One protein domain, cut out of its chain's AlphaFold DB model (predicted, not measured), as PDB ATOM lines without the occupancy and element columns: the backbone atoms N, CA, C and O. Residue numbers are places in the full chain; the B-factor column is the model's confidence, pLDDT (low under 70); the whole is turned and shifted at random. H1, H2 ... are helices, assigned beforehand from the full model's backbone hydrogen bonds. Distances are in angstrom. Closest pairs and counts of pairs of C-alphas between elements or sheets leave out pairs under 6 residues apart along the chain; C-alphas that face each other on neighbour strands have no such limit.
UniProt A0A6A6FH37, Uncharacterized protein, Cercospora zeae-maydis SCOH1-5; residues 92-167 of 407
ATOM      1  N   SER A  92     216.440 161.568 185.423       41.91
ATOM      2  CA  SER A  92     216.856 162.926 185.043       41.91
ATOM      3  C   SER A  92     217.795 163.593 186.060       41.91
ATOM      4  O   SER A  92     218.770 164.211 185.634       41.91
ATOM      5  N   MET A  93     217.604 163.401 187.376       40.44
ATOM      6  CA  MET A  93     218.467 164.011 188.414       40.44
ATOM      7  C   MET A  93     219.939 163.577 188.320       40.44
ATOM      8  O   MET A  93     220.827 164.264 188.817       40.44
ATOM      9  N   TYR A  94     220.228 162.449 187.666       46.91
ATOM     10  CA  TYR A  94     221.594 161.948 187.508       46.91
ATOM     11  C   TYR A  94     222.434 162.727 186.481       46.91
ATOM     12  O   TYR A  94     223.634 162.463 186.389       46.91
ATOM     13  N   ASN A  95     221.834 163.653 185.717       48.91
ATOM     14  CA  ASN A  95     222.512 164.451 184.687       48.91
ATOM     15  C   ASN A  95     222.097 165.941 184.678       48.91
ATOM     16  O   ASN A  95     222.292 166.617 183.665       48.91
ATOM     17  N   GLU A  96     221.522 166.475 185.760       51.81
ATOM     18  CA  GLU A  96     221.272 167.922 185.843       51.81
ATOM     19  C   GLU A  96     222.592 168.715 185.940       51.81
ATOM     20  O   GLU A  96     223.555 168.234 186.545       51.81
ATOM     21  N   PRO A  97     222.682 169.924 185.345       55.66
ATOM     22  CA  PRO A  97     223.923 170.694 185.254       55.66
ATOM     23  C   PRO A  97     224.366 171.241 186.623       55.66
ATOM     24  O   PRO A  97     224.110 172.387 186.977       55.66
ATOM     25  N   GLY A  98     225.054 170.393 187.385       64.44
ATOM     26  CA  GLY A  98     225.461 170.639 188.770       64.44
ATOM     27  C   GLY A  98     225.555 169.360 189.606       64.44
ATOM     28  O   GLY A  98     226.276 169.349 190.604       64.44
ATOM     29  N   PHE A  99     224.908 168.274 189.168       70.19
ATOM     30  CA  PHE A  99     224.874 166.984 189.855       70.19
ATOM     31  C   PHE A  99     225.501 165.860 189.019       70.19
ATOM     32  O   PHE A  99     225.299 165.767 187.811       70.19
ATOM     33  N   LEU A 100     226.246 164.969 189.676       78.94
ATOM     34  CA  LEU A 100     226.765 163.726 189.100       78.94
ATOM     35  C   LEU A 100     226.645 162.597 190.123       78.94
ATOM     36  O   LEU A 100     227.044 162.747 191.275       78.94
ATOM     37  N   ASN A 101     226.110 161.445 189.706       73.50
ATOM     38  CA  ASN A 101     225.900 160.274 190.574       73.50
ATOM     39  C   ASN A 101     225.148 160.593 191.894       73.50
ATOM     40  O   ASN A 101     225.393 159.947 192.912       73.50
ATOM     41  N   GLY A 102     224.247 161.587 191.882       73.56
ATOM     42  CA  GLY A 102     223.472 162.014 193.056       73.56
ATOM     43  C   GLY A 102     224.209 162.925 194.049       73.56
ATOM     44  O   GLY A 102     223.745 163.070 195.174       73.56
ATOM     45  N   ARG A 103     225.346 163.520 193.662       79.56
ATOM     46  CA  ARG A 103     226.136 164.476 194.465       79.56
ATOM     47  C   ARG A 103     226.354 165.770 193.693       79.56
ATOM     48  O   ARG A 103     226.426 165.725 192.463       79.56
ATOM     49  N   THR A 104     226.514 166.898 194.380       84.62
ATOM     50  CA  THR A 104     226.928 168.150 193.724       84.62
ATOM     51  C   THR A 104     228.354 168.051 193.175       84.62
ATOM     52  O   THR A 104     229.192 167.291 193.669       84.62
ATOM     53  N   LEU A 105     228.669 168.853 192.153       84.12
ATOM     54  CA  LEU A 105     230.042 168.984 191.654       84.12
ATOM     55  C   LEU A 105     231.020 169.420 192.757       84.12
ATOM     56  O   LEU A 105     232.147 168.931 192.786       84.12
ATOM     57  N   ASP A 106     230.597 170.290 193.673       84.75
ATOM     58  CA  ASP A 106     231.476 170.831 194.708       84.75
ATOM     59  C   ASP A 106     231.788 169.796 195.802       84.75
ATOM     60  O   ASP A 106     232.951 169.679 196.191       84.75
ATOM     61  N   GLU A 107     230.834 168.943 196.204       85.50
ATOM     62  CA  GLU A 107     231.119 167.742 197.018       85.50
ATOM     63  C   GLU A 107     232.153 166.821 196.353       85.50
ATOM     64  O   GLU A 107     233.013 166.249 197.023       85.50
ATOM     65  N   ILE A 108     232.068 166.647 195.030       86.12
ATOM     66  CA  ILE A 108     232.969 165.759 194.285       86.12
ATOM     67  C   ILE A 108     234.377 166.363 194.198       86.12
ATOM     68  O   ILE A 108     235.355 165.631 194.326       86.12
ATOM     69  N   PHE A 109     234.504 167.679 193.999       86.94
ATOM     70  CA  PHE A 109     235.808 168.344 193.916       86.94
ATOM     71  C   PHE A 109     236.481 168.544 195.286       86.94
ATOM     72  O   PHE A 109     237.702 168.414 195.367       86.94
ATOM     73  N   THR A 110     235.713 168.802 196.351       84.19
ATOM     74  CA  THR A 110     236.235 169.038 197.716       84.19
ATOM     75  C   THR A 110     236.341 167.775 198.582       84.19
ATOM     76  O   THR A 110     237.123 167.748 199.532       84.19
ATOM     77  N   GLY A 111     235.584 166.716 198.276       80.88
ATOM     78  CA  GLY A 111     235.498 165.506 199.097       80.88
ATOM     79  C   GLY A 111     236.656 164.506 198.944       80.88
ATOM     80  O   GLY A 111     237.751 164.816 198.469       80.88
ATOM     81  N   GLY A 112     236.439 163.259 199.371       79.94
ATOM     82  CA  GLY A 112     237.453 162.192 199.329       79.94
ATOM     83  C   GLY A 112     237.903 161.808 197.911       79.94
ATOM     84  O   GLY A 112     237.154 161.966 196.948       79.94
ATOM     85  N   LEU A 113     239.123 161.269 197.775       78.12
ATOM     86  CA  LEU A 113     239.665 160.799 196.486       78.12
ATOM     87  C   LEU A 113     238.754 159.756 195.817       78.12
ATOM     88  O   LEU A 113     238.603 159.752 194.595       78.12
ATOM     89  N   ASP A 114     238.107 158.913 196.621       81.69
ATOM     90  CA  ASP A 114     237.234 157.824 196.178       81.69
ATOM     91  C   ASP A 114     235.995 158.319 195.416       81.69
ATOM     92  O   ASP A 114     235.471 157.607 194.554       81.69
ATOM     93  N   LEU A 115     235.561 159.561 195.673       82.75
ATOM     94  CA  LEU A 115     234.447 160.195 194.963       82.75
ATOM     95  C   LEU A 115     234.807 160.492 193.501       82.75
ATOM     96  O   LEU A 115     233.953 160.373 192.620       82.75
ATOM     97  N   ILE A 116     236.081 160.803 193.226       81.81
ATOM     98  CA  ILE A 116     236.612 161.069 191.882       81.81
ATOM     99  C   ILE A 116     237.229 159.787 191.295       81.81
ATOM    100  O   ILE A 116     238.345 159.756 190.770       81.81
ATOM    101  N   SER A 117     236.478 158.691 191.370       83.19
ATOM    102  CA  SER A 117     236.863 157.398 190.811       83.19
ATOM    103  C   SER A 117     235.825 156.890 189.805       83.19
ATOM    104  O   SER A 117     234.750 157.469 189.636       83.19
ATOM    105  N   GLY A 118     236.168 155.813 189.091       84.62
ATOM    106  CA  GLY A 118     235.214 155.025 188.307       84.62
ATOM    107  C   GLY A 118     234.329 155.839 187.354       84.62
ATOM    108  O   GLY A 118     234.821 156.516 186.448       84.62
ATOM    109  N   SER A 119     233.016 155.732 187.565       82.06
ATOM    110  CA  SER A 119     231.983 156.404 186.776       82.06
ATOM    111  C   SER A 119     232.011 157.922 186.941       82.06
ATOM    112  O   SER A 119     231.902 158.618 185.938       82.06
ATOM    113  N   THR A 120     232.204 158.452 188.153       85.44
ATOM    114  CA  THR A 120     232.221 159.905 188.402       85.44
ATOM    115  C   THR A 120     233.340 160.582 187.614       85.44
ATOM    116  O   THR A 120     233.101 161.563 186.915       85.44
ATOM    117  N   LEU A 121     234.551 160.010 187.640       87.88
ATOM    118  CA  LEU A 121     235.680 160.506 186.846       87.88
ATOM    119  C   LEU A 121     235.436 160.363 185.332       87.88
ATOM    120  O   LEU A 121     235.871 161.212 184.555       87.88
ATOM    121  N   TYR A 122     234.735 159.314 184.894       86.12
ATOM    122  CA  TYR A 122     234.383 159.153 183.484       86.12
ATOM    123  C   TYR A 122     233.371 160.205 183.005       86.12
ATOM    124  O   TYR A 122     233.615 160.821 181.968       86.12
ATOM    125  N   GLU A 123     232.304 160.459 183.761       85.75
ATOM    126  CA  GLU A 123     231.308 161.486 183.432       85.75
ATOM    127  C   GLU A 123     231.915 162.900 183.495       85.75
ATOM    128  O   GLU A 123     231.797 163.657 182.531       85.75
ATOM    129  N   LEU A 124     232.712 163.214 184.529       87.06
ATOM    130  CA  LEU A 124     233.515 164.447 184.576       87.06
ATOM    131  C   LEU A 124     234.403 164.611 183.332       87.06
ATOM    132  O   LEU A 124     234.517 165.717 182.808       87.06
ATOM    133  N   SER A 125     235.001 163.524 182.823       87.62
ATOM    134  CA  SER A 125     235.861 163.552 181.627       87.62
ATOM    135  C   SER A 125     235.121 163.765 180.296       87.62
ATOM    136  O   SER A 125     235.782 163.908 179.266       87.62
ATOM    137  N   LYS A 126     233.778 163.790 180.292       85.69
ATOM    138  CA  LYS A 126     232.980 164.260 179.146       85.69
ATOM    139  C   LYS A 126     232.872 165.786 179.138       85.69
ATOM    140  O   LYS A 126     233.025 166.398 178.085       85.69
ATOM    141  N   SER A 127     232.632 166.382 180.307       81.25
ATOM    142  CA  SER A 127     232.339 167.815 180.465       81.25
ATOM    143  C   SER A 127     233.582 168.686 180.686       81.25
ATOM    144  O   SER A 127     233.563 169.873 180.369       81.25
ATOM    145  N   TYR A 128     234.671 168.118 181.217       86.56
ATOM    146  CA  TYR A 128     235.878 168.855 181.600       86.56
ATOM    147  C   TYR A 128     237.165 168.195 181.088       86.56
ATOM    148  O   TYR A 128     237.294 166.970 181.023       86.56
ATOM    149  N   LYS A 129     238.175 169.019 180.778       91.12
ATOM    150  CA  LYS A 129     239.540 168.545 180.490       91.12
ATOM    151  C   LYS A 129     240.167 167.971 181.765       91.12
ATOM    152  O   LYS A 129     239.956 168.502 182.851       91.12
ATOM    153  N   ILE A 130     241.000 166.938 181.637       90.00
ATOM    154  CA  ILE A 130     241.603 166.248 182.795       90.00
ATOM    155  C   ILE A 130     242.520 167.165 183.627       90.00
ATOM    156  O   ILE A 130     242.555 167.016 184.843       90.00
ATOM    157  N   SER A 131     243.165 168.168 183.022       88.94
ATOM    158  CA  SER A 131     243.892 169.224 183.751       88.94
ATOM    159  C   SER A 131     242.970 170.200 184.500       88.94
ATOM    160  O   SER A 131     243.310 170.669 185.579       88.94
ATOM    161  N   THR A 132     241.766 170.479 183.987       89.56
ATOM    162  CA  THR A 132     240.743 171.256 184.712       89.56
ATOM    163  C   THR A 132     240.187 170.464 185.897       89.56
ATOM    164  O   THR A 132     239.956 171.035 186.958       89.56
ATOM    165  N   ILE A 133     240.010 169.148 185.729       89.19
ATOM    166  CA  ILE A 133     239.610 168.225 186.800       89.19
ATOM    167  C   ILE A 133     240.695 168.196 187.889       89.19
ATOM    168  O   ILE A 133     240.399 168.491 189.039       89.19
ATOM    169  N   GLU A 134     241.952 167.929 187.524       90.88
ATOM    170  CA  GLU A 134     243.123 167.992 188.416       90.88
ATOM    171  C   GLU A 134     243.205 169.321 189.183       90.88
ATOM    172  O   GLU A 134     243.273 169.315 190.409       90.88
ATOM    173  N   SER A 135     243.140 170.452 188.473       89.12
ATOM    174  CA  SER A 135     243.208 171.791 189.065       89.12
ATOM    175  C   SER A 135     242.089 172.036 190.082       89.12
ATOM    176  O   SER A 135     242.384 172.458 191.197       89.12
ATOM    177  N   LYS A 136     240.829 171.709 189.753       88.62
ATOM    178  CA  LYS A 136     239.704 171.852 190.693       88.62
ATOM    179  C   LYS A 136     239.852 170.978 191.939       88.62
ATOM    180  O   LYS A 136     239.516 171.426 193.029       88.62
ATOM    181  N   ILE A 137     240.354 169.752 191.792       88.38
ATOM    182  CA  ILE A 137     240.533 168.834 192.925       88.38
ATOM    183  C   ILE A 137     241.675 169.295 193.831       88.38
ATOM    184  O   ILE A 137     241.539 169.268 195.048       88.38
ATOM    185  N   ASN A 138     242.799 169.721 193.252       87.81
ATOM    186  CA  ASN A 138     243.942 170.189 194.031       87.81
ATOM    187  C   ASN A 138     243.648 171.539 194.713       87.81
ATOM    188  O   ASN A 138     244.138 171.763 195.812       87.81
ATOM    189  N   LEU A 139     242.795 172.389 194.126       85.44
ATOM    190  CA  LEU A 139     242.291 173.619 194.755       85.44
ATOM    191  C   LEU A 139     241.413 173.340 195.992       85.44
ATOM    192  O   LEU A 139     241.408 174.131 196.930       85.44
ATOM    193  N   GLY A 140     240.677 172.224 196.003       74.81
ATOM    194  CA  GLY A 140     239.806 171.820 197.111       74.81
ATOM    195  C   GLY A 140     240.491 171.022 198.229       74.81
ATOM    196  O   GLY A 140     239.804 170.582 199.149       74.81
ATOM    197  N   ARG A 141     241.811 170.785 198.162       77.88
ATOM    198  CA  ARG A 141     242.545 169.900 199.087       77.88
ATOM    199  C   ARG A 141     243.616 170.627 199.892       77.88
ATOM    200  O   ARG A 141     244.179 171.627 199.467       77.88
ATOM    201  N   ARG A 142     243.939 170.050 201.054       69.69
ATOM    202  CA  ARG A 142     245.137 170.407 201.824       69.69
ATOM    203  C   ARG A 142     246.389 169.851 201.143       69.69
ATOM    204  O   ARG A 142     246.342 168.808 200.488       69.69
ATOM    205  N   GLU A 143     247.503 170.542 201.334       62.88
ATOM    206  CA  GLU A 143     248.801 170.200 200.754       62.88
ATOM    207  C   GLU A 143     249.277 168.823 201.250       62.88
ATOM    208  O   GLU A 143     249.546 168.625 202.433       62.88
ATOM    209  N   GLY A 144     249.328 167.850 200.337       67.56
ATOM    210  CA  GLY A 144     249.683 166.455 200.623       67.56
ATOM    211  C   GLY A 144     249.007 165.482 199.655       67.56
ATOM    212  O   GLY A 144     249.682 164.802 198.884       67.56
ATOM    213  N   ASP A 145     247.672 165.498 199.601       73.75
ATOM    214  CA  ASP A 145     246.857 164.595 198.766       73.75
ATOM    215  C   ASP A 145     246.700 165.085 197.314       73.75
ATOM    216  O   ASP A 145     245.614 165.064 196.727       73.75
ATOM    217  N   THR A 146     247.792 165.542 196.697       80.75
ATOM    218  CA  THR A 146     247.746 166.058 195.325       80.75
ATOM    219  C   THR A 146     247.547 164.936 194.301       80.75
ATOM    220  O   THR A 146     248.266 163.923 194.237       80.75
ATOM    221  N   ILE A 147     246.546 165.121 193.440       84.06
ATOM    222  CA  ILE A 147     246.365 164.290 192.253       84.06
ATOM    223  C   ILE A 147     247.188 164.893 191.115       84.06
ATOM    224  O   ILE A 147     247.247 166.107 190.958       84.06
ATOM    225  N   SER A 148     247.797 164.034 190.301       88.00
ATOM    226  CA  SER A 148     248.425 164.414 189.037       88.00
ATOM    227  C   SER A 148     247.677 163.792 187.853       88.00
ATOM    228  O   SER A 148     247.138 162.683 187.969       88.00
ATOM    229  N   THR A 149     247.665 164.455 186.691       87.62
ATOM    230  CA  THR A 149     246.977 163.965 185.482       87.62
ATOM    231  C   THR A 149     247.293 162.504 185.130       87.62
ATOM    232  O   THR A 149     246.347 161.802 184.758       87.62
ATOM    233  N   PRO A 150     248.517 161.947 185.305       89.38
ATOM    234  CA  PRO A 150     248.767 160.535 185.017       89.38
ATOM    235  C   PRO A 150     247.995 159.581 185.941       89.38
ATOM    236  O   PRO A 150     247.576 158.515 185.486       89.38
ATOM    237  N   LYS A 151     247.739 159.958 187.208       88.62
ATOM    238  CA  LYS A 151     246.877 159.187 188.129       88.62
ATOM    239  C   LYS A 151     245.436 159.149 187.595       88.62
ATOM    240  O   LYS A 151     244.867 158.065 187.467       88.62
ATOM    241  N   LEU A 152     244.883 160.305 187.201       88.12
ATOM    242  CA  LEU A 152     243.534 160.410 186.622       88.12
ATOM    243  C   LEU A 152     243.408 159.619 185.312       88.12
ATOM    244  O   LEU A 152     242.475 158.835 185.151       88.12
ATOM    245  N   HIS A 153     244.373 159.753 184.397       88.44
ATOM    246  CA  HIS A 153     244.406 158.973 183.156       88.44
ATOM    247  C   HIS A 153     244.462 157.458 183.419       88.44
ATOM    248  O   HIS A 153     243.798 156.694 182.713       88.44
ATOM    249  N   LYS A 154     245.204 157.011 184.446       91.06
ATOM    250  CA  LYS A 154     245.321 155.595 184.829       91.06
ATOM    251  C   LYS A 154     244.015 155.031 185.397       91.06
ATOM    252  O   LYS A 154     243.575 153.980 184.931       91.06
ATOM    253  N   GLU A 155     243.362 155.716 186.341       87.94
ATOM    254  CA  GLU A 155     242.062 155.264 186.871       87.94
ATOM    255  C   GLU A 155     240.950 155.343 185.817       87.94
ATOM    256  O   GLU A 155     240.164 154.403 185.694       87.94
ATOM    257  N   LEU A 156     240.936 156.380 184.973       88.38
ATOM    258  CA  LEU A 156     240.010 156.469 183.843       88.38
ATOM    259  C   LEU A 156     240.198 155.289 182.874       88.38
ATOM    260  O   LEU A 156     239.221 154.655 182.479       88.38
ATOM    261  N   ALA A 157     241.437 154.935 182.520       86.44
ATOM    262  CA  ALA A 157     241.720 153.774 181.672       86.44
ATOM    263  C   ALA A 157     241.320 152.440 182.338       86.44
ATOM    264  O   ALA A 157     240.788 151.553 181.670       86.44
ATOM    265  N   LYS A 158     241.524 152.301 183.652       89.50
ATOM    266  CA  LYS A 158     241.126 151.133 184.459       89.50
ATOM    267  C   LYS A 158     239.604 151.009 184.610       89.50
ATOM    268  O   LYS A 158     239.096 149.892 184.645       89.50
ATOM    269  N   HIS A 159     238.860 152.116 184.678       84.44
ATOM    270  CA  HIS A 159     237.395 152.086 184.617       84.44
ATOM    271  C   HIS A 159     236.912 151.691 183.219       84.44
ATOM    272  O   HIS A 159     236.124 150.760 183.098       84.44
ATOM    273  N   LYS A 160     237.458 152.304 182.159       82.56
ATOM    274  CA  LYS A 160     237.113 151.974 180.765       82.56
ATOM    275  C   LYS A 160     237.360 150.498 180.432       82.56
ATOM    276  O   LYS A 160     236.509 149.874 179.812       82.56
ATOM    277  N   LYS A 161     238.475 149.919 180.901       83.62
ATOM    278  CA  LYS A 161     238.746 148.473 180.785       83.62
ATOM    279  C   LYS A 161     237.715 147.611 181.522       83.62
ATOM    280  O   LYS A 161     237.300 146.604 180.962       83.62
ATOM    281  N   ARG A 162     237.298 148.004 182.735       81.00
ATOM    282  CA  ARG A 162     236.251 147.298 183.493       81.00
ATOM    283  C   ARG A 162     234.910 147.339 182.763       81.00
ATOM    284  O   ARG A 162     234.440 146.289 182.371       81.00
ATOM    285  N   VAL A 163     234.390 148.514 182.401       72.69
ATOM    286  CA  VAL A 163     233.089 148.633 181.699       72.69
ATOM    287  C   VAL A 163     233.033 147.838 180.380       72.69
ATOM    288  O   VAL A 163     231.971 147.337 180.019       72.69
ATOM    289  N   VAL A 164     234.161 147.691 179.671       72.19
ATOM    290  CA  VAL A 164     234.262 146.824 178.480       72.19
ATOM    291  C   VAL A 164     234.260 145.331 178.846       72.19
ATOM    292  O   VAL A 164     233.579 144.559 178.179       72.19
ATOM    293  N   ALA A 165     234.976 144.915 179.895       74.19
ATOM    294  CA  ALA A 165     235.007 143.521 180.355       74.19
ATOM    295  C   ALA A 165     233.691 143.070 181.021       74.19
ATOM    296  O   ALA A 165     233.252 141.943 180.818       74.19
ATOM    297  N   ASP A 166     233.047 143.966 181.770       67.06
ATOM    298  CA  ASP A 166     231.795 143.735 182.496       67.06
ATOM    299  C   ASP A 166     230.571 143.696 181.552       67.06
ATOM    300  O   ASP A 166     229.465 143.369 181.979       67.06
ATOM    301  N   GLY A 167     230.730 144.113 180.285       60.97
ATOM    302  CA  GLY A 167     229.661 144.206 179.279       60.97
ATOM    303  C   GLY A 167     228.522 145.182 179.621       60.97
ATOM    304  O   GLY A 167     227.530 145.251 178.902       60.97
TER     305      GLY A 167
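What this domain is: This is residues 92 to 167 of the 407 residues of an uncharacterized protein of Cercospora zeae-maydis SCOH1-5 (UniProt A0A6A6FH37). A long helix, H6, runs along one side of a cluster of short crossed helices, with H4 and H5 packing across its first part, residues 149 to 159. H2 packs on H5, the short turn H3 makes a corner with H2, and H1 with the loop after it lies far from H6, at the opposite side of the cluster. The printed part has 76 residues with six named helices, H1 to H6 in order along the chain, and no named strand; the class is all helix. It is compact, with a radius of gyration of the C-alphas of 12.3 A and spans of 39 by 29 by 19 A.

How they stand to each other: H1, residues 92 to 95, is apart from the other five helices. After it, residues 99 to 100 pair with residues 103 to 104, antiparallel. H2, residues 105 to 110, and H3, residues 113 to 116, only just touch, with 3 pairs of C-alphas within 8 A, and only at the corner; the closest C-alphas are those of Ile 108 and Leu 115, 5.8 A apart. H4, residues 118 to 127, meets H3 only through their link and is near H2. H5, residues 130 to 139, only just touches H2, with 3 pairs of C-alphas within 8 A, the closest being Phe 109 and Ile 137 at 4.9 A; they run the same way at a steep tilt of 57 degrees. H4 and H5 are close but not clearly touching, the C-alphas of Leu 124 and Ile 133 being closest at 7.5 A. H6, residues 149 to 165, touches H5 with residues 149 to 153 alone; the closest C-alphas, of Glu 134 and Thr 149, are 6.3 A apart, and the helices run opposite ways at a steep tilt of 59 degrees. H6 touches H4 with residues 152 to 159 alone, the C-alphas of Gly 118 and His 159 being closest at 5.2 A; they run opposite ways at 68 degrees, a steep tilt only just short of about perpendicular. The helix packing is mostly crossed, with no touching pair that has a tilt at a shallow one. In H2, H5 and H6 each O i to N i+4 pair is within hydrogen-bond range, in H4 5 of 6 are, and H1 and H3 are too short for such a pair.

Where its parts are: H1 begins at C-alpha 92, at (216.856, 162.926, 185.043). From first to last C-alpha, H4 is 15.3 A long, H5 14.1 A and H6 24.2 A. H6 runs from C-alpha 149 at (246.977, 163.965, 185.482) to C-alpha 165 at (235.007, 143.521, 180.355).

The domain as a whole: The two C-alphas farthest apart, of Glu 143 and Gly 167, are 38.8 A apart. The printed part has no cut and no long link. The mean pLDDT of the printed part is 79.6; residues 92 to 98, 142 to 144 and 166 to 167 are under 70.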